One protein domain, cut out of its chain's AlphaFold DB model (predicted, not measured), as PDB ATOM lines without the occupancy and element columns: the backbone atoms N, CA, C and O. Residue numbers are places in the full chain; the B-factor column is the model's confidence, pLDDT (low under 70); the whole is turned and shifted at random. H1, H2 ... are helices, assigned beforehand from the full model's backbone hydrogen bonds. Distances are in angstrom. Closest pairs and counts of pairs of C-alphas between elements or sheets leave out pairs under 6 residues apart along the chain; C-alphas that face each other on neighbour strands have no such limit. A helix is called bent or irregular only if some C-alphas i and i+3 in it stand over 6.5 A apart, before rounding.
ATOM      1  N   GLY A 325     -35.955  -2.210  31.469       92.19
ATOM      2  CA  GLY A 325     -34.520  -2.106  31.212       92.19
ATOM      3  C   GLY A 325     -34.225  -1.357  29.913       92.19
ATOM      4  O   GLY A 325     -33.377  -0.470  29.896       92.19
ATOM      5  N   ILE A 326     -34.982  -1.624  28.843       94.94
ATOM      6  CA  ILE A 326     -34.867  -0.869  27.584       94.94
ATOM      7  C   ILE A 326     -35.223   0.607  27.807       94.94
ATOM      8  O   ILE A 326     -34.520   1.482  27.301       94.94
ATOM      9  N   VAL A 327     -36.281   0.907  28.571       90.88
ATOM     10  CA  VAL A 327     -36.635   2.293  28.931       90.88
ATOM     11  C   VAL A 327     -35.489   2.969  29.679       90.88
ATOM     12  O   VAL A 327     -35.109   4.082  29.333       90.88
ATOM     13  N   TYR A 328     -34.909   2.285  30.661       92.06
ATOM     14  CA  TYR A 328     -33.815   2.802  31.471       92.06
ATOM     15  C   TYR A 328     -32.547   3.088  30.652       92.06
ATOM     16  O   TYR A 328     -31.948   4.153  30.802       92.06
ATOM     17  N   GLU A 329     -32.166   2.199  29.733       96.06
ATOM     18  CA  GLU A 329     -31.016   2.432  28.850       96.06
ATOM     19  C   GLU A 329     -31.254   3.610  27.892       96.06
ATOM     20  O   GLU A 329     -30.379   4.458  27.714       96.06
ATOM     21  N   ASN A 330     -32.468   3.744  27.347       93.88
ATOM     22  CA  ASN A 330     -32.817   4.919  26.547       93.88
ATOM     23  C   ASN A 330     -32.871   6.204  27.388       93.88
ATOM     24  O   ASN A 330     -32.530   7.274  26.888       93.88
ATOM     25  N   LEU A 331     -33.260   6.116  28.664       92.56
ATOM     26  CA  LEU A 331     -33.274   7.254  29.583       92.56
ATOM     27  C   LEU A 331     -31.854   7.739  29.877       92.56
ATOM     28  O   LEU A 331     -31.605   8.940  29.815       92.56
ATOM     29  N   LYS A 332     -30.911   6.823  30.134       94.06
ATOM     30  CA  LYS A 332     -29.484   7.159  30.268       94.06
ATOM     31  C   LYS A 332     -28.961   7.860  29.020       94.06
ATOM     32  O   LYS A 332     -28.340   8.915  29.130       94.06
ATOM     33  N   ALA A 333     -29.236   7.295  27.843       94.69
ATOM     34  CA  ALA A 333     -28.817   7.885  26.578       94.69
ATOM     35  C   ALA A 333     -29.402   9.297  26.408       94.69
ATOM     36  O   ALA A 333     -28.659  10.236  26.130       94.69
ATOM     37  N   ALA A 334     -30.705   9.478  26.640       93.06
ATOM     38  CA  ALA A 334     -31.359  10.782  26.568       93.06
ATOM     39  C   ALA A 334     -30.772  11.788  27.575       93.06
ATOM     40  O   ALA A 334     -30.537  12.935  27.210       93.06
ATOM     41  N   ALA A 335     -30.463  11.365  28.804       92.88
ATOM     42  CA  ALA A 335     -29.855  12.223  29.821       92.88
ATOM     43  C   ALA A 335     -28.448  12.704  29.421       92.88
ATOM     44  O   ALA A 335     -28.143  13.890  29.549       92.88
ATOM     45  N   VAL A 336     -27.606  11.815  28.879       95.31
ATOM     46  CA  VAL A 336     -26.275  12.184  28.359       95.31
ATOM     47  C   VAL A 336     -26.404  13.165  27.191       95.31
ATOM     48  O   VAL A 336     -25.738  14.200  27.181       95.31
ATOM     49  N   ASN A 337     -27.303  12.886  26.244       95.31
ATOM     50  CA  ASN A 337     -27.554  13.761  25.098       95.31
ATOM     51  C   ASN A 337     -28.109  15.129  25.531       95.31
ATOM     52  O   ASN A 337     -27.719  16.144  24.963       95.31
ATOM     53  N   PHE A 338     -28.960  15.180  26.561       94.75
ATOM     54  CA  PHE A 338     -29.465  16.428  27.135       94.75
ATOM     55  C   PHE A 338     -28.350  17.261  27.777       94.75
ATOM     56  O   PHE A 338     -28.282  18.472  27.566       94.75
ATOM     57  N   ALA A 339     -27.446  16.627  28.531       93.62
ATOM     58  CA  ALA A 339     -26.304  17.309  29.134       93.62
ATOM     59  C   ALA A 339     -25.349  17.879  28.069       93.62
ATOM     60  O   ALA A 339     -24.933  19.035  28.171       93.62
ATOM     61  N   GLN A 340     -25.051  17.102  27.021       95.62
ATOM     62  CA  GLN A 340     -24.234  17.555  25.889       95.62
ATOM     63  C   GLN A 340     -24.907  18.697  25.123       95.62
ATOM     64  O   GLN A 340     -24.276  19.725  24.894       95.62
ATOM     65  N   LEU A 341     -26.200  18.561  24.814       95.94
ATOM     66  CA  LEU A 341     -26.991  19.597  24.152       95.94
ATOM     67  C   LEU A 341     -27.008  20.890  24.973       95.94
ATOM     68  O   LEU A 341     -26.801  21.970  24.433       95.94
ATOM     69  N   THR A 342     -27.190  20.791  26.290       95.56
ATOM     70  CA  THR A 342     -27.146  21.956  27.182       95.56
ATOM     71  C   THR A 342     -25.767  22.619  27.145       95.56
ATOM     72  O   THR A 342     -25.686  23.842  27.069       95.56
ATOM     73  N   LYS A 343     -24.672  21.845  27.163       93.81
ATOM     74  CA  LYS A 343     -23.306  22.385  27.060       93.81
ATOM     75  C   LYS A 343     -23.083  23.105  25.724       93.81
ATOM     76  O   LYS A 343     -22.599  24.235  25.727       93.81
ATOM     77  N   GLU A 344     -23.449  22.471  24.613       94.75
ATOM     78  CA  GLU A 344     -23.312  23.018  23.256       94.75
ATOM     79  C   GLU A 344     -24.140  24.289  23.082       94.75
ATOM     80  O   GLU A 344     -23.618  25.297  22.616       94.75
ATOM     81  N   LEU A 345     -25.392  24.293  23.546       95.38
ATOM     82  CA  LEU A 345     -26.255  25.469  23.472       95.38
ATOM     83  C   LEU A 345     -25.758  26.617  24.339       95.38
ATOM     84  O   LEU A 345     -25.777  27.755  23.889       95.38
ATOM     85  N   LYS A 346     -25.277  26.354  25.560       93.94
ATOM     86  CA  LYS A 346     -24.653  27.402  26.380       93.94
ATOM     87  C   LYS A 346     -23.447  28.010  25.675       93.94
ATOM     88  O   LYS A 346     -23.304  29.229  25.658       93.94
ATOM     89  N   SER A 347     -22.609  27.159  25.081       92.06
ATOM     90  CA  SER A 347     -21.450  27.605  24.316       92.06
ATOM     91  C   SER A 347     -21.868  28.457  23.121       92.06
ATOM     92  O   SER A 347     -21.400  29.582  22.989       92.06
ATOM     93  N   PHE A 348     -22.827  27.988  22.327       94.19
ATOM     94  CA  PHE A 348     -23.362  28.711  21.180       94.19
ATOM     95  C   PHE A 348     -23.975  30.066  21.569       94.19
ATOM     96  O   PHE A 348     -23.578  31.098  21.032       94.19
ATOM     97  N   LEU A 349     -24.895  30.072  22.539       92.88
ATOM     98  CA  LEU A 349     -25.675  31.250  22.925       92.88
ATOM     99  C   LEU A 349     -24.844  32.349  23.592       92.88
ATOM    100  O   LEU A 349     -25.181  33.522  23.462       92.88
ATOM    101  N   LEU A 350     -23.805  31.991  24.345       90.00
ATOM    102  CA  LEU A 350     -23.040  32.968  25.121       90.00
ATOM    103  C   LEU A 350     -21.645  33.236  24.547       90.00
ATOM    104  O   LEU A 350     -21.141  34.349  24.689       90.00
ATOM    105  N   PHE A 351     -21.015  32.252  23.899       86.12
ATOM    106  CA  PHE A 351     -19.586  32.306  23.549       86.12
ATOM    107  C   PHE A 351     -19.309  32.086  22.055       86.12
ATOM    108  O   PHE A 351     -18.261  32.504  21.570       86.12
ATOM    109  N   GLY A 352     -20.244  31.504  21.303       86.00
ATOM    110  CA  GLY A 352     -20.060  31.204  19.883       86.00
ATOM    111  C   GLY A 352     -20.172  32.425  18.966       86.00
ATOM    112  O   GLY A 352     -19.468  32.492  17.964       86.00
ATOM    113  N   ASP A 353     -21.015  33.401  19.317       90.81
ATOM    114  CA  ASP A 353     -21.313  34.557  18.463       90.81
ATOM    115  C   ASP A 353     -20.912  35.893  19.128       90.81
ATOM    116  O   ASP A 353     -21.619  36.392  20.016       90.81
ATOM    117  N   PRO A 354     -19.798  36.522  18.697       91.44
ATOM    118  CA  PRO A 354     -19.396  37.847  19.165       91.44
ATOM    119  C   PRO A 354     -20.458  38.928  18.918       91.44
ATOM    120  O   PRO A 354     -20.584  39.865  19.705       91.44
ATOM    121  N   THR A 355     -21.260  38.812  17.855       93.25
ATOM    122  CA  THR A 355     -22.295  39.805  17.540       93.25
ATOM    123  C   THR A 355     -23.431  39.762  18.555       93.25
ATOM    124  O   THR A 355     -23.907  40.814  18.987       93.25
ATOM    125  N   LEU A 356     -23.818  38.564  19.003       93.31
ATOM    126  CA  LEU A 356     -24.812  38.381  20.055       93.31
ATOM    127  C   LEU A 356     -24.296  38.907  21.400       93.31
ATOM    128  O   LEU A 356     -25.021  39.636  22.083       93.31
ATOM    129  N   ARG A 357     -23.024  38.632  21.738       93.75
ATOM    130  CA  ARG A 357     -22.371  39.200  22.933       93.75
ATOM    131  C   ARG A 357     -22.406  40.725  22.928       93.75
ATOM    132  O   ARG A 357     -22.774  41.325  23.938       93.75
ATOM    133  N   ASN A 358     -22.078  41.336  21.791       93.88
ATOM    134  CA  ASN A 358     -22.060  42.788  21.633       93.88
ATOM    135  C   ASN A 358     -23.465  43.391  21.738       93.88
ATOM    136  O   ASN A 358     -23.655  44.373  22.452       93.88
ATOM    137  N   LYS A 359     -24.474  42.774  21.107       94.69
ATOM    138  CA  LYS A 359     -25.883  43.210  21.209       94.69
ATOM    139  C   LYS A 359     -26.400  43.197  22.646       94.69
ATOM    140  O   LYS A 359     -27.161  44.079  23.031       94.69
ATOM    141  N   LEU A 360     -25.998  42.198  23.428       94.31
ATOM    142  CA  LEU A 360     -26.408  42.038  24.823       94.31
ATOM    143  C   LEU A 360     -25.499  42.769  25.813       94.31
ATOM    144  O   LEU A 360     -25.816  42.816  26.997       94.31
ATOM    145  N   ARG A 361     -24.394  43.359  25.339       96.19
ATOM    146  CA  ARG A 361     -23.384  44.031  26.168       96.19
ATOM    147  C   ARG A 361     -22.829  43.122  27.273       96.19
ATOM    148  O   ARG A 361     -22.549  43.574  28.380       96.19
ATOM    149  N   ILE A 362     -22.641  41.832  26.972       95.06
ATOM    150  CA  ILE A 362     -22.147  40.847  27.954       95.06
ATOM    151  C   ILE A 362     -20.744  41.230  28.442       95.06
ATOM    152  O   ILE A 362     -20.457  41.110  29.630       95.06
ATOM    153  N   ALA A 363     -19.881  41.737  27.557       95.44
ATOM    154  CA  ALA A 363     -18.537  42.180  27.926       95.44
ATOM    155  C   ALA A 363     -18.553  43.335  28.945       95.44
ATOM    156  O   ALA A 363     -17.758  43.328  29.884       95.44
ATOM    157  N   ASP A 364     -19.494  44.279  28.830       96.94
ATOM    158  CA  ASP A 364     -19.641  45.376  29.796       96.94
ATOM    159  C   ASP A 364     -20.041  44.851  31.181       96.94
ATOM    160  O   ASP A 364     -19.488  45.276  32.196       96.94
ATOM    161  N   ASP A 365     -20.958  43.882  31.225       96.50
ATOM    162  CA  ASP A 365     -21.371  43.225  32.465       96.50
ATOM    163  C   ASP A 365     -20.230  42.441  33.120       96.50
ATOM    164  O   ASP A 365     -20.060  42.487  34.340       96.50
ATOM    165  N   VAL A 366     -19.435  41.729  32.315       96.56
ATOM    166  CA  VAL A 366     -18.244  41.009  32.787       96.56
ATOM    167  C   VAL A 366     -17.210  41.992  33.321       96.56
ATOM    168  O   VAL A 366     -16.712  41.795  34.425       96.56
ATOM    169  N   ARG A 367     -16.939  43.088  32.605       97.75
ATOM    170  CA  ARG A 367     -16.022  44.144  33.049       97.75
ATOM    171  C   ARG A 367     -16.465  44.739  34.389       97.75
ATOM    172  O   ARG A 367     -15.651  44.855  35.302       97.75
ATOM    173  N   PHE A 368     -17.754  45.052  34.532       97.81
ATOM    174  CA  PHE A 368     -18.324  45.546  35.788       97.81
ATOM    175  C   PHE A 368     -18.183  44.527  36.929       97.81
ATOM    176  O   PHE A 368     -17.788  44.884  38.043       97.81
ATOM    177  N   PHE A 369     -18.462  43.250  36.657       97.75
ATOM    178  CA  PHE A 369     -18.295  42.176  37.634       97.75
ATOM    179  C   PHE A 369     -16.836  42.028  38.075       97.75
ATOM    180  O   PHE A 369     -16.574  42.006  39.274       97.75
ATOM    181  N   ILE A 370     -15.890  41.983  37.131       97.81
ATOM    182  CA  ILE A 370     -14.459  41.875  37.430       97.81
ATOM    183  C   ILE A 370     -14.007  43.053  38.305       97.81
ATOM    184  O   ILE A 370     -13.351  42.839  39.323       97.81
ATOM    185  N   GLN A 371     -14.399  44.284  37.960       98.19
ATOM    186  CA  GLN A 371     -14.066  45.465  38.759       98.19
ATOM    187  C   GLN A 371     -14.630  45.359  40.184       98.19
ATOM    188  O   GLN A 371     -13.916  45.581  41.159       98.19
ATOM    189  N   THR A 372     -15.878  44.902  40.315       97.88
ATOM    190  CA  THR A 372     -16.508  44.654  41.621       97.88
ATOM    191  C   THR A 372     -15.736  43.613  42.441       97.88
ATOM    192  O   THR A 372     -15.562  43.786  43.647       97.88
ATOM    193  N   GLN A 373     -15.235  42.540  41.813       97.81
ATOM    194  CA  GLN A 373     -14.419  41.533  42.500       97.81
ATOM    195  C   GLN A 373     -13.050  42.078  42.927       97.81
ATOM    196  O   GLN A 373     -12.563  41.716  43.998       97.81
ATOM    197  N   ILE A 374     -12.441  42.969  42.140       97.75
ATOM    198  CA  ILE A 374     -11.173  43.631  42.486       97.75
ATOM    199  C   ILE A 374     -11.338  44.530  43.717       97.75
ATOM    200  O   ILE A 374     -10.499  44.491  44.626       97.75
ATOM    201  N   ASP A 375     -12.421  45.303  43.751       97.75
ATOM    202  CA  ASP A 375     -12.694  46.282  44.806       97.75
ATOM    203  C   ASP A 375     -13.258  45.630  46.079       97.75
ATOM    204  O   ASP A 375     -13.114  46.167  47.179       97.75
ATOM    205  N   SER A 376     -13.850  44.438  45.961       97.31
ATOM    206  CA  SER A 376     -14.403  43.686  47.089       97.31
ATOM    207  C   SER A 376     -13.329  43.358  48.139       97.31
ATOM    208  O   SER A 376     -12.289  42.774  47.812       97.31
ATOM    209  N   PRO A 377     -13.557  43.657  49.432       97.06
ATOM    210  CA  PRO A 377     -12.626  43.289  50.497       97.06
ATOM    211  C   PRO A 377     -12.548  41.769  50.719       97.06
ATOM    212  O   PRO A 377     -11.565  41.298  51.279       97.06
ATOM    213  N   ASN A 378     -13.544  41.008  50.253       97.38
ATOM    214  CA  ASN A 378     -13.655  39.567  50.494       97.38
ATOM    215  C   ASN A 378     -12.922  38.702  49.456       97.38
ATOM    216  O   ASN A 378     -12.794  37.497  49.651       97.38
ATOM    217  N   THR A 379     -12.458  39.285  48.349       96.25
ATOM    218  CA  THR A 379     -11.732  38.553  47.300       96.25
ATOM    219  C   THR A 379     -10.269  38.361  47.705       96.25
ATOM    220  O   THR A 379      -9.619  39.319  48.132       96.25
ATOM    221  N   ASN A 380      -9.724  37.148  47.549       97.06
ATOM    222  CA  ASN A 380      -8.315  36.867  47.840       97.06
ATOM    223  C   ASN A 380      -7.386  37.746  46.970       97.06
ATOM    224  O   ASN A 380      -7.688  38.032  45.813       97.06
ATOM    225  N   SER A 381      -6.245  38.168  47.523       97.06
ATOM    226  CA  SER A 381      -5.194  38.908  46.818       97.06
ATOM    227  C   SER A 381      -4.756  38.231  45.513       97.06
ATOM    228  O   SER A 381      -4.593  38.925  44.509       97.06
ATOM    229  N   ASP A 382      -4.608  36.903  45.501       96.50
ATOM    230  CA  ASP A 382      -4.194  36.165  44.298       96.50
ATOM    231  C   ASP A 382      -5.255  36.265  43.191       96.50
ATOM    232  O   ASP A 382      -4.947  36.626  42.054       96.50
ATOM    233  N   ASP A 383      -6.531  36.069  43.543       95.81
ATOM    234  CA  ASP A 383      -7.647  36.225  42.608       95.81
ATOM    235  C   ASP A 383      -7.771  37.677  42.132       95.81
ATOM    236  O   ASP A 383      -7.978  37.918  40.946       95.81
ATOM    237  N   LYS A 384      -7.564  38.674  43.008       97.56
ATOM    238  CA  LYS A 384      -7.534  40.096  42.615       97.56
ATOM    239  C   LYS A 384      -6.454  40.377  41.574       97.56
ATOM    240  O   LYS A 384      -6.698  41.145  40.642       97.56
ATOM    241  N   GLN A 385      -5.264  39.794  41.725       97.50
ATOM    242  CA  GLN A 385      -4.202  39.919  40.726       97.50
ATOM    243  C   GLN A 385      -4.594  39.233  39.413       97.50
ATOM    244  O   GLN A 385      -4.401  39.824  38.350       97.50
ATOM    245  N   ALA A 386      -5.204  38.046  39.475       97.00
ATOM    246  CA  ALA A 386      -5.700  37.340  38.297       97.00
ATOM    247  C   ALA A 386      -6.806  38.128  37.567       97.00
ATOM    248  O   ALA A 386      -6.736  38.274  36.349       97.00
ATOM    249  N   TYR A 387      -7.762  38.717  38.290       98.00
ATOM    250  CA  TYR A 387      -8.803  39.595  37.747       98.00
ATOM    251  C   TYR A 387      -8.215  40.839  37.062       98.00
ATOM    252  O   TYR A 387      -8.602  41.166  35.940       98.00
ATOM    253  N   LYS A 388      -7.245  41.515  37.700       97.75
ATOM    254  CA  LYS A 388      -6.545  42.672  37.110       97.75
ATOM    255  C   LYS A 388      -5.782  42.297  35.845       97.75
ATOM    256  O   LYS A 388      -5.832  43.033  34.868       97.75
ATOM    257  N   ALA A 389      -5.082  41.164  35.865       97.56
ATOM    258  CA  ALA A 389      -4.353  40.678  34.705       97.56
ATOM    259  C   ALA A 389      -5.306  40.277  33.568       97.56
ATOM    260  O   ALA A 389      -5.037  40.614  32.422       97.56
ATOM    261  N   LEU A 390      -6.443  39.641  33.873       97.31
ATOM    262  CA  LEU A 390      -7.435  39.262  32.864       97.31
ATOM    263  C   LEU A 390      -8.082  40.486  32.194       97.31
ATOM    264  O   LEU A 390      -8.315  40.461  30.992       97.31
ATOM    265  N   LEU A 391      -8.318  41.576  32.934       97.19
ATOM    266  CA  LEU A 391      -8.821  42.850  32.387       97.19
ATOM    267  C   LEU A 391      -7.914  43.473  31.313       97.19
ATOM    268  O   LEU A 391      -8.399  44.278  30.520       97.19
ATOM    269  N   LEU A 392      -6.619  43.140  31.313       97.69
ATOM    270  CA  LEU A 392      -5.649  43.605  30.315       97.69
ATOM    271  C   LEU A 392      -5.620  42.721  29.060       97.69
ATOM    272  O   LEU A 392      -5.079  43.136  28.037       97.69
ATOM    273  N   GLU A 393      -6.182  41.514  29.132       97.50
ATOM    274  CA  GLU A 393      -6.317  40.609  27.993       97.50
ATOM    275  C   GLU A 393      -7.497  41.025  27.100       97.50
ATOM    276  O   GLU A 393      -8.426  41.710  27.533       97.50
ATOM    277  N   SER A 394      -7.493  40.574  25.842       96.19
ATOM    278  CA  SER A 394      -8.622  40.791  24.925       96.19
ATOM    279  C   SER A 394      -9.910  40.132  25.435       96.19
ATOM    280  O   SER A 394      -9.849  39.060  26.038       96.19
ATOM    281  N   GLU A 395     -11.072  40.709  25.114       94.12
ATOM    282  CA  GLU A 395     -12.379  40.224  25.590       94.12
ATOM    283  C   GLU A 395     -12.644  38.750  25.243       94.12
ATOM    284  O   GLU A 395     -13.256  38.037  26.033       94.12
ATOM    285  N   ASP A 396     -12.129  38.246  24.119       92.38
ATOM    286  CA  ASP A 396     -12.282  36.836  23.742       92.38
ATOM    287  C   ASP A 396     -11.601  35.877  24.734       92.38
ATOM    288  O   ASP A 396     -12.115  34.794  25.009       92.38
ATOM    289  N   VAL A 397     -10.498  36.302  25.364       94.12
ATOM    290  CA  VAL A 397      -9.788  35.519  26.392       94.12
ATOM    291  C   VAL A 397     -10.622  35.398  27.669       94.12
ATOM    292  O   VAL A 397     -10.446  34.443  28.429       94.12
ATOM    293  N   TRP A 398     -11.550  36.324  27.922       94.44
ATOM    294  CA  TRP A 398     -12.411  36.273  29.106       94.44
ATOM    295  C   TRP A 398     -13.392  35.103  29.040       94.44
ATOM    296  O   TRP A 398     -13.760  34.563  30.080       94.44
ATOM    297  N   PHE A 399     -13.783  34.698  27.828       93.06
ATOM    298  CA  PHE A 399     -14.795  33.671  27.577       93.06
ATOM    299  C   PHE A 399     -14.206  32.289  27.241       93.06
ATOM    300  O   PHE A 399     -14.957  31.357  26.956       93.06
ATOM    301  N   ASP A 400     -12.882  32.122  27.326       91.81
ATOM    302  CA  ASP A 400     -12.193  30.843  27.112       91.81
ATOM    303  C   ASP A 400     -12.232  29.952  28.370       91.81
ATOM    304  O   ASP A 400     -11.236  29.710  29.056       91.81
ATOM    305  N   PHE A 401     -13.440  29.531  28.745       91.12
ATOM    306  CA  PHE A 401     -13.717  28.871  30.027       91.12
ATOM    307  C   PHE A 401     -13.151  27.460  30.176       91.12
ATOM    308  O   PHE A 401     -13.106  26.955  31.299       91.12
ATOM    309  N   ASP A 402     -12.748  26.835  29.073       90.00
ATOM    310  CA  ASP A 402     -12.173  25.492  29.076       90.00
ATOM    311  C   ASP A 402     -10.629  25.531  29.130       90.00
ATOM    312  O   ASP A 402      -9.992  24.491  29.292       90.00
ATOM    313  N   LYS A 403     -10.008  26.718  29.041       94.00
ATOM    314  CA  LYS A 403      -8.553  26.869  29.125       94.00
ATOM    315  C   LYS A 403      -8.055  26.799  30.570       94.00
ATOM    316  O   LYS A 403      -8.311  27.687  31.387       94.00
ATOM    317  N   GLU A 404      -7.282  25.752  30.852       94.94
ATOM    318  CA  GLU A 404      -6.585  25.526  32.121       94.94
ATOM    319  C   GLU A 404      -5.304  26.374  32.203       94.94
ATOM    320  O   GLU A 404      -4.195  25.915  31.943       94.94
ATOM    321  N   ASP A 405      -5.456  27.655  32.536       95.56
ATOM    322  CA  ASP A 405      -4.342  28.569  32.800       95.56
ATOM    323  C   ASP A 405      -4.503  29.272  34.159       95.56
ATOM    324  O   ASP A 405      -5.398  28.970  34.951       95.56
ATOM    325  N   LYS A 406      -3.633  30.249  34.439       94.75
ATOM    326  CA  LYS A 406      -3.681  31.057  35.669       94.75
ATOM    327  C   LYS A 406      -5.004  31.815  35.880       94.75
ATOM    328  O   LYS A 406      -5.219  32.348  36.963       94.75
ATOM    329  N   PHE A 407      -5.876  31.888  34.870       96.31
ATOM    330  CA  PHE A 407      -7.181  32.540  34.945       96.31
ATOM    331  C   PHE A 407      -8.340  31.557  35.142       96.31
ATOM    332  O   PHE A 407      -9.481  32.007  35.226       96.31
ATOM    333  N   ALA A 408      -8.092  30.244  35.235       94.75
ATOM    334  CA  ALA A 408      -9.144  29.224  35.281       94.75
ATOM    335  C   ALA A 408     -10.203  29.484  36.373       94.75
ATOM    336  O   ALA A 408     -11.401  29.451  36.090       94.75
ATOM    337  N   ASN A 409      -9.782  29.824  37.597       94.75
ATOM    338  CA  ASN A 409     -10.700  30.114  38.708       94.75
ATOM    339  C   ASN A 409     -11.552  31.365  38.442       94.75
ATOM    340  O   ASN A 409     -12.775  31.327  38.550       94.75
ATOM    341  N   VAL A 410     -10.915  32.452  38.005       96.31
ATOM    342  CA  VAL A 410     -11.586  33.711  37.654       96.31
ATOM    343  C   VAL A 410     -12.587  33.513  36.510       96.31
ATOM    344  O   VAL A 410     -13.714  34.005  36.559       96.31
ATOM    345  N   ARG A 411     -12.212  32.743  35.485       95.75
ATOM    346  CA  ARG A 411     -13.094  32.394  34.368       95.75
ATOM    347  C   ARG A 411     -14.305  31.575  34.821       95.75
ATOM    348  O   ARG A 411     -15.402  31.799  34.314       95.75
ATOM    349  N   GLN A 412     -14.150  30.681  35.798       95.00
ATOM    350  CA  GLN A 412     -15.279  29.952  36.392       95.00
ATOM    351  C   GLN A 412     -16.260  30.886  37.115       95.00
ATOM    352  O   GLN A 412     -17.474  30.703  37.002       95.00
ATOM    353  N   ASP A 413     -15.771  31.913  37.808       96.12
ATOM    354  CA  ASP A 413     -16.632  32.906  38.459       96.12
ATOM    355  C   ASP A 413     -17.372  33.783  37.445       96.12
ATOM    356  O   ASP A 413     -18.588  33.974  37.557       96.12
ATOM    357  N   ILE A 414     -16.671  34.233  36.397       96.00
ATOM    358  CA  ILE A 414     -17.281  34.941  35.264       96.00
ATOM    359  C   ILE A 414     -18.365  34.065  34.626       96.00
ATOM    360  O   ILE A 414     -19.487  34.530  34.423       96.00
ATOM    361  N   ARG A 415     -18.080  32.782  34.375       95.00
ATOM    362  CA  ARG A 415     -19.045  31.825  33.821       95.00
ATOM    363  C   ARG A 415     -20.298  31.714  34.682       95.00
ATOM    364  O   ARG A 415     -21.400  31.802  34.146       95.00
ATOM    365  N   LYS A 416     -20.160  31.558  36.003       95.00
ATOM    366  CA  LYS A 416     -21.308  31.496  36.928       95.00
ATOM    367  C   LYS A 416     -22.145  32.772  36.879       95.00
ATOM    368  O   LYS A 416     -23.372  32.694  36.870       95.00
ATOM    369  N   MET A 417     -21.500  33.940  36.845       96.25
ATOM    370  CA  MET A 417     -22.190  35.227  36.746       96.25
ATOM    371  C   MET A 417     -22.985  35.331  35.439       96.25
ATOM    372  O   MET A 417     -24.184  35.621  35.479       96.25
ATOM    373  N   VAL A 418     -22.345  35.039  34.301       95.62
ATOM    374  CA  VAL A 418     -22.982  35.103  32.977       95.62
ATOM    375  C   VAL A 418     -24.140  34.106  32.895       95.62
ATOM    376  O   VAL A 418     -25.238  34.503  32.505       95.62
ATOM    377  N   ASP A 419     -23.943  32.856  33.328       94.38
ATOM    378  CA  ASP A 419     -24.994  31.831  33.355       94.38
ATOM    379  C   ASP A 419     -26.201  32.303  34.186       94.38
ATOM    380  O   ASP A 419     -27.337  32.277  33.711       94.38
ATOM    381  N   ASN A 420     -25.977  32.803  35.405       94.19
ATOM    382  CA  ASN A 420     -27.060  33.248  36.287       94.19
ATOM    383  C   ASN A 420     -27.823  34.454  35.722       94.19
ATOM    384  O   ASN A 420     -29.056  34.509  35.810       94.19
ATOM    385  N   LYS A 421     -27.107  35.425  35.144       95.81
ATOM    386  CA  LYS A 421     -27.713  36.646  34.609       95.81
ATOM    387  C   LYS A 421     -28.464  36.376  33.307       95.81
ATOM    388  O   LYS A 421     -29.626  36.763  33.196       95.81
ATOM    389  N   TRP A 422     -27.829  35.700  32.351       95.69
ATOM    390  CA  TRP A 422     -28.312  35.593  30.971       95.69
ATOM    391  C   TRP A 422     -29.065  34.302  30.659       95.69
ATOM    392  O   TRP A 422     -29.934  34.322  29.795       95.69
ATOM    393  N   LEU A 423     -28.796  33.200  31.365       95.56
ATOM    394  CA  LEU A 423     -29.558  31.947  31.216       95.56
ATOM    395  C   LEU A 423     -30.647  31.783  32.285       95.56
ATOM    396  O   LEU A 423     -31.513  30.916  32.152       95.56
ATOM    397  N   GLY A 424     -30.606  32.618  33.326       94.19
ATOM    398  CA  GLY A 424     -31.692  32.838  34.275       94.19
ATOM    399  C   GLY A 424     -32.610  33.971  33.812       94.19
ATOM    400  O   GLY A 424     -33.163  33.932  32.719       94.19
ATOM    401  N   LYS A 425     -32.744  35.022  34.630       92.25
ATOM    402  CA  LYS A 425     -33.733  36.101  34.428       92.25
ATOM    403  C   LYS A 425     -33.590  36.861  33.100       92.25
ATOM    404  O   LYS A 425     -34.581  37.364  32.587       92.25
ATOM    405  N   GLY A 426     -32.377  36.967  32.555       95.31
ATOM    406  CA  GLY A 426     -32.099  37.634  31.280       95.31
ATOM    407  C   GLY A 426     -32.394  36.787  30.040       95.31
ATOM    408  O   GLY A 426     -32.282  37.296  28.925       95.31
ATOM    409  N   PHE A 427     -32.795  35.527  30.207       96.19
ATOM    410  CA  PHE A 427     -32.986  34.591  29.101       96.19
ATOM    411  C   PHE A 427     -34.009  35.049  28.041       96.19
ATOM    412  O   PHE A 427     -33.717  34.918  26.851       96.19
ATOM    413  N   PRO A 428     -35.147  35.685  28.388       95.69
ATOM    414  CA  PRO A 428     -36.052  36.240  27.377       95.69
ATOM    415  C   PRO A 428     -35.398  37.306  26.481       95.69
ATOM    416  O   PRO A 428     -35.671  37.363  25.282       95.69
ATOM    417  N   ASN A 429     -34.498  38.127  27.035       95.44
ATOM    418  CA  ASN A 429     -33.764  39.133  26.262       95.44
ATOM    419  C   ASN A 429     -32.722  38.479  25.347       95.44
ATOM    420  O   ASN A 429     -32.561  38.917  24.210       95.44
ATOM    421  N   LEU A 430     -32.065  37.414  25.823       95.56
ATOM    422  CA  LEU A 430     -31.154  36.598  25.020       95.56
ATOM    423  C   LEU A 430     -31.882  36.001  23.807       95.56
ATOM    424  O   LEU A 430     -31.420  36.173  22.682       95.56
ATOM    425  N   LEU A 431     -33.054  35.388  24.010       95.25
ATOM    426  CA  LEU A 431     -33.876  34.856  22.915       95.25
ATOM    427  C   LEU A 431     -34.297  35.941  21.917       95.25
ATOM    428  O   LEU A 431     -34.238  35.729  20.708       95.25
ATOM    429  N   LYS A 432     -34.692  37.122  22.408       95.75
ATOM    430  CA  LYS A 432     -35.056  38.254  21.547       95.75
ATOM    431  C   LYS A 432     -33.868  38.753  20.718       95.75
ATOM    432  O   LYS A 432     -34.053  39.123  19.561       95.75
ATOM    433  N   ALA A 433     -32.667  38.779  21.294       96.06
ATOM    434  CA  ALA A 433     -31.453  39.220  20.607       96.06
ATOM    435  C   ALA A 433     -30.928  38.195  19.588       96.06
ATOM    436  O   ALA A 433     -30.334  38.595  18.583       96.06
ATOM    437  N   LEU A 434     -31.167  36.903  19.840       95.69
ATOM    438  CA  LEU A 434     -30.788  35.791  18.969       95.69
ATOM    439  C   LEU A 434     -31.495  35.852  17.602       95.69
ATOM    440  O   LEU A 434     -30.884  35.560  16.575       95.69
ATOM    441  N   GLY A 435     -32.764  36.275  17.584       95.62
ATOM    442  CA  GLY A 435     -33.577  36.364  16.369       95.62
ATOM    443  C   GLY A 435     -33.908  35.003  15.742       95.62
ATOM    444  O   GLY A 435     -33.530  33.945  16.250       95.62
ATOM    445  N   ASP A 436     -34.627  35.027  14.618       95.75
ATOM    446  CA  ASP A 436     -35.158  33.809  13.991       95.75
ATOM    447  C   ASP A 436     -34.061  32.876  13.459       95.75
ATOM    448  O   ASP A 436     -34.176  31.656  13.563       95.75
ATOM    449  N   ASP A 437     -32.976  33.425  12.910       94.50
ATOM    450  CA  ASP A 437     -31.900  32.608  12.340       94.50
ATOM    451  C   ASP A 437     -31.057  31.919  13.414       94.50
ATOM    452  O   ASP A 437     -30.688  30.755  13.250       94.50
ATOM    453  N   GLY A 438     -30.813  32.580  14.548       94.25
ATOM    454  CA  GLY A 438     -30.168  31.926  15.681       94.25
ATOM    455  C   GLY A 438     -31.075  30.867  16.317       94.25
ATOM    456  O   GLY A 438     -30.595  29.796  16.683       94.25
ATOM    457  N   LEU A 439     -32.398  31.090  16.360       95.25
ATOM    458  CA  LEU A 439     -33.359  30.066  16.791       95.25
ATOM    459  C   LEU A 439     -33.360  28.836  15.873       95.25
ATOM    460  O   LEU A 439     -33.409  27.714  16.372       95.25
ATOM    461  N   LYS A 440     -33.236  29.012  14.551       95.75
ATOM    462  CA  LYS A 440     -33.081  27.882  13.613       95.75
ATOM    463  C   LYS A 440     -31.817  27.070  13.896       95.75
ATOM    464  O   LYS A 440     -31.861  25.848  13.805       95.75
ATOM    465  N   GLN A 441     -30.706  27.720  14.241       95.62
ATOM    466  CA  GLN A 441     -29.475  27.015  14.614       95.62
ATOM    467  C   GLN A 441     -29.654  26.236  15.921       95.62
ATOM    468  O   GLN A 441     -29.257  25.077  16.003       95.62
ATOM    469  N   VAL A 442     -30.332  26.818  16.918       95.75
ATOM    470  CA  VAL A 442     -30.705  26.089  18.142       95.75
ATOM    471  C   VAL A 442     -31.562  24.864  17.819       95.75
ATOM    472  O   VAL A 442     -31.292  23.780  18.336       95.75
ATOM    473  N   ASP A 443     -32.542  24.997  16.925       96.06
ATOM    474  CA  ASP A 443     -33.362  23.864  16.491       96.06
ATOM    475  C   ASP A 443     -32.524  22.775  15.798       96.06
ATOM    476  O   ASP A 443     -32.776  21.595  16.028       96.06
ATOM    477  N   GLN A 444     -31.490  23.131  15.029       96.31
ATOM    478  CA  GLN A 444     -30.566  22.158  14.427       96.31
ATOM    479  C   GLN A 444     -29.765  21.382  15.482       96.31
ATOM    480  O   GLN A 444     -29.626  20.163  15.359       96.31
ATOM    481  N   PHE A 445     -29.284  22.048  16.541       95.94
ATOM    482  CA  PHE A 445     -28.635  21.364  17.669       95.94
ATOM    483  C   PHE A 445     -29.593  20.381  18.356       95.94
ATOM    484  O   PHE A 445     -29.202  19.259  18.687       95.94
ATOM    485  N   ILE A 446     -30.856  20.778  18.547       96.00
ATOM    486  CA  ILE A 446     -31.886  19.913  19.138       96.00
ATOM    487  C   ILE A 446     -32.171  18.715  18.223       96.00
ATOM    488  O   ILE A 446     -32.177  17.575  18.690       96.00
ATOM    489  N   ASP A 447     -32.369  18.952  16.927       94.94
ATOM    490  CA  ASP A 447     -32.681  17.918  15.940       94.94
ATOM    491  C   ASP A 447     -31.573  16.867  15.831       94.94
ATOM    492  O   ASP A 447     -31.868  15.672  15.781       94.94
ATOM    493  N   ALA A 448     -30.307  17.291  15.886       96.12
ATOM    494  CA  ALA A 448     -29.149  16.397  15.870       96.12
ATOM    495  C   ALA A 448     -29.128  15.403  17.050       96.12
ATOM    496  O   ALA A 448     -28.464  14.372  16.982       96.12
ATOM    497  N   ARG A 449     -29.860  15.695  18.132       96.25
ATOM    498  CA  ARG A 449     -29.935  14.882  19.359       96.25
ATOM    499  C   ARG A 449     -31.324  14.282  19.601       96.25
ATOM    500  O   ARG A 449     -31.527  13.555  20.576       96.25
ATOM    501  N   LEU A 450     -32.282  14.551  18.716       93.94
ATOM    502  CA  LEU A 450     -33.697  14.220  18.896       93.94
ATOM    503  C   LEU A 450     -33.975  12.709  18.895       93.94
ATOM    504  O   LEU A 450     -34.956  12.246  19.487       93.94
ATOM    505  N   GLU A 451     -33.108  11.922  18.254       94.50
ATOM    506  CA  GLU A 451     -33.239  10.467  18.164       94.50
ATOM    507  C   GLU A 451     -33.222   9.788  19.540       94.50
ATOM    508  O   GLU A 451     -34.033   8.890  19.785       94.50
ATOM    509  N   ALA A 452     -32.376  10.246  20.469       93.75
ATOM    510  CA  ALA A 452     -32.289   9.672  21.814       93.75
ATOM    511  C   ALA A 452     -33.606   9.849  22.590       93.75
ATOM    512  O   ALA A 452     -34.129   8.901  23.181       93.75
ATOM    513  N   PHE A 453     -34.200  11.043  22.525       91.88
ATOM    514  CA  PHE A 453     -35.483  11.327  23.171       91.88
ATOM    515  C   PHE A 453     -36.649  10.594  22.498       91.88
ATOM    516  O   PHE A 453     -37.545  10.080  23.170       91.88
ATOM    517  N   THR A 454     -36.622  10.492  21.168       89.44
ATOM    518  CA  THR A 454     -37.621   9.734  20.402       89.44
ATOM    519  C   THR A 454     -37.568   8.247  20.755       89.44
ATOM    520  O   THR A 454     -38.610   7.616  20.947       89.44
ATOM    521  N   SER A 455     -36.365   7.690  20.895       92.19
ATOM    522  CA  SER A 455     -36.148   6.292  21.274       92.19
ATOM    523  C   SER A 455     -36.618   6.012  22.699       92.19
ATOM    524  O   SER A 455     -37.332   5.031  22.912       92.19
ATOM    525  N   LEU A 456     -36.348   6.919  23.646       91.31
ATOM    526  CA  LEU A 456     -36.909   6.865  25.000       91.31
ATOM    527  C   LEU A 456     -38.440   6.865  24.986       91.31
ATOM    528  O   LEU A 456     -39.058   5.992  25.591       91.31
ATOM    529  N   ASN A 457     -39.066   7.801  24.273       86.75
ATOM    530  CA  ASN A 457     -40.525   7.871  24.186       86.75
ATOM    531  C   ASN A 457     -41.113   6.577  23.587       86.75
ATOM    532  O   ASN A 457     -42.059   6.008  24.130       86.75
ATOM    533  N   ASN A 458     -40.518   6.056  22.512       89.12
ATOM    534  CA  ASN A 458     -40.955   4.808  21.880       89.12
ATOM    535  C   ASN A 458     -40.785   3.589  22.798       89.12
ATOM    536  O   ASN A 458     -41.691   2.754  22.876       89.12
ATOM    537  N   ALA A 459     -39.658   3.489  23.507       91.69
ATOM    538  CA  ALA A 459     -39.403   2.435  24.483       91.69
ATOM    539  C   ALA A 459     -40.426   2.480  25.626       91.69
ATOM    540  O   ALA A 459     -41.040   1.458  25.930       91.69
ATOM    541  N   SER A 460     -40.673   3.666  26.190       89.12
ATOM    542  CA  SER A 460     -41.650   3.876  27.266       89.12
ATOM    543  C   SER A 460     -43.056   3.482  26.828       89.12
ATOM    544  O   SER A 460     -43.728   2.716  27.515       89.12
ATOM    545  N   ARG A 461     -43.485   3.921  25.638       85.50
ATOM    546  CA  ARG A 461     -44.790   3.546  25.071       85.50
ATOM    547  C   ARG A 461     -44.913   2.044  24.871       85.50
ATOM    548  O   ARG A 461     -45.934   1.468  25.231       85.50
ATOM    549  N   ARG A 462     -43.885   1.399  24.311       90.06
ATOM    550  CA  ARG A 462     -43.877  -0.056  24.113       90.06
ATOM    551  C   ARG A 462     -43.971  -0.788  25.451       90.06
ATOM    552  O   ARG A 462     -44.771  -1.710  25.552       90.06
TER     553      ARG A 462
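AT A GLANCE: This is residues 325 to 462 of the 620 residues of an uncharacterized protein of Acidobacteria bacterium (UniProt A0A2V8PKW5). A long arm and a head: H1 is the arm's long rod, H8 folds back beside its first part, and in the head H6 crosses a hairpin of H3 and H4, with H5 near them. Short H2 and kinked H7 lie at the head end of H1. The printed part has 138 residues with eight named helices, H1 to H8 in chain order, and no named strand: all helix. It is loose, with a radius of gyration of the C-alphas of 18.6 A, and elongated, spanning 59 by 34 by 24 A.

IN THESE COORDINATES: H1, residues 325 to 352, is 38.0 A long and begins at C-alpha 325 (-34.520, -2.106, 31.212). H2 is 354 to 360, H3 362 to 375 (20.1 A), H4 381 to 391, H5 395 to 398, and H6 408 to 425 (25.5 A). H7, 427 to 447 (21.2 A), is irregular: C-alphas 433 and 436 are 9.3 A apart, and it has a kink of 107 degrees near residue 436. H8, 450 to 462, ends at C-alpha 462 (-43.877, -0.056, 24.113).

HOW THE PARTS SIT: H1, with residues 326 to 337 alone, touches H8 at a shallow tilt of 24 degrees, opposite ways; the closest C-alphas, of Asn 330 and Leu 456, are 4.8 A apart. With residues 341 to 349 alone it touches H7, closest at the C-alphas of Leu 341 and Phe 445, 6.9 A. H2 touches H7, closest at the C-alphas of Leu 356 and Leu 434, 6.6 A. H6 touches H3, closest at the C-alphas of Val 366 and Ile 414, 6.6 A, at a steep tilt of 55 degrees. H3 and H4 form a helical hairpin, closest at the C-alphas of Ile 374 and Lys 384, 5.1 A. H5 is close to but not clearly touching H6, closest at the C-alphas of Trp 398 and Arg 411, 6.6 A. H6 and H8 are apart. Every O i to N i+4 pair is within hydrogen-bond range in H1, H2, H3, H4 and H8; H6 has 13 of 14 and H7 14 of 17, and H5 is too short for such a pair.

THE WHOLE: The C-alphas farthest apart, of Pro 377 and Arg 462, are 59.6 A apart. The printed part has no cut and no long link, residues 377 to 382 stand free, and no printed residue is under 70 in pLDDT.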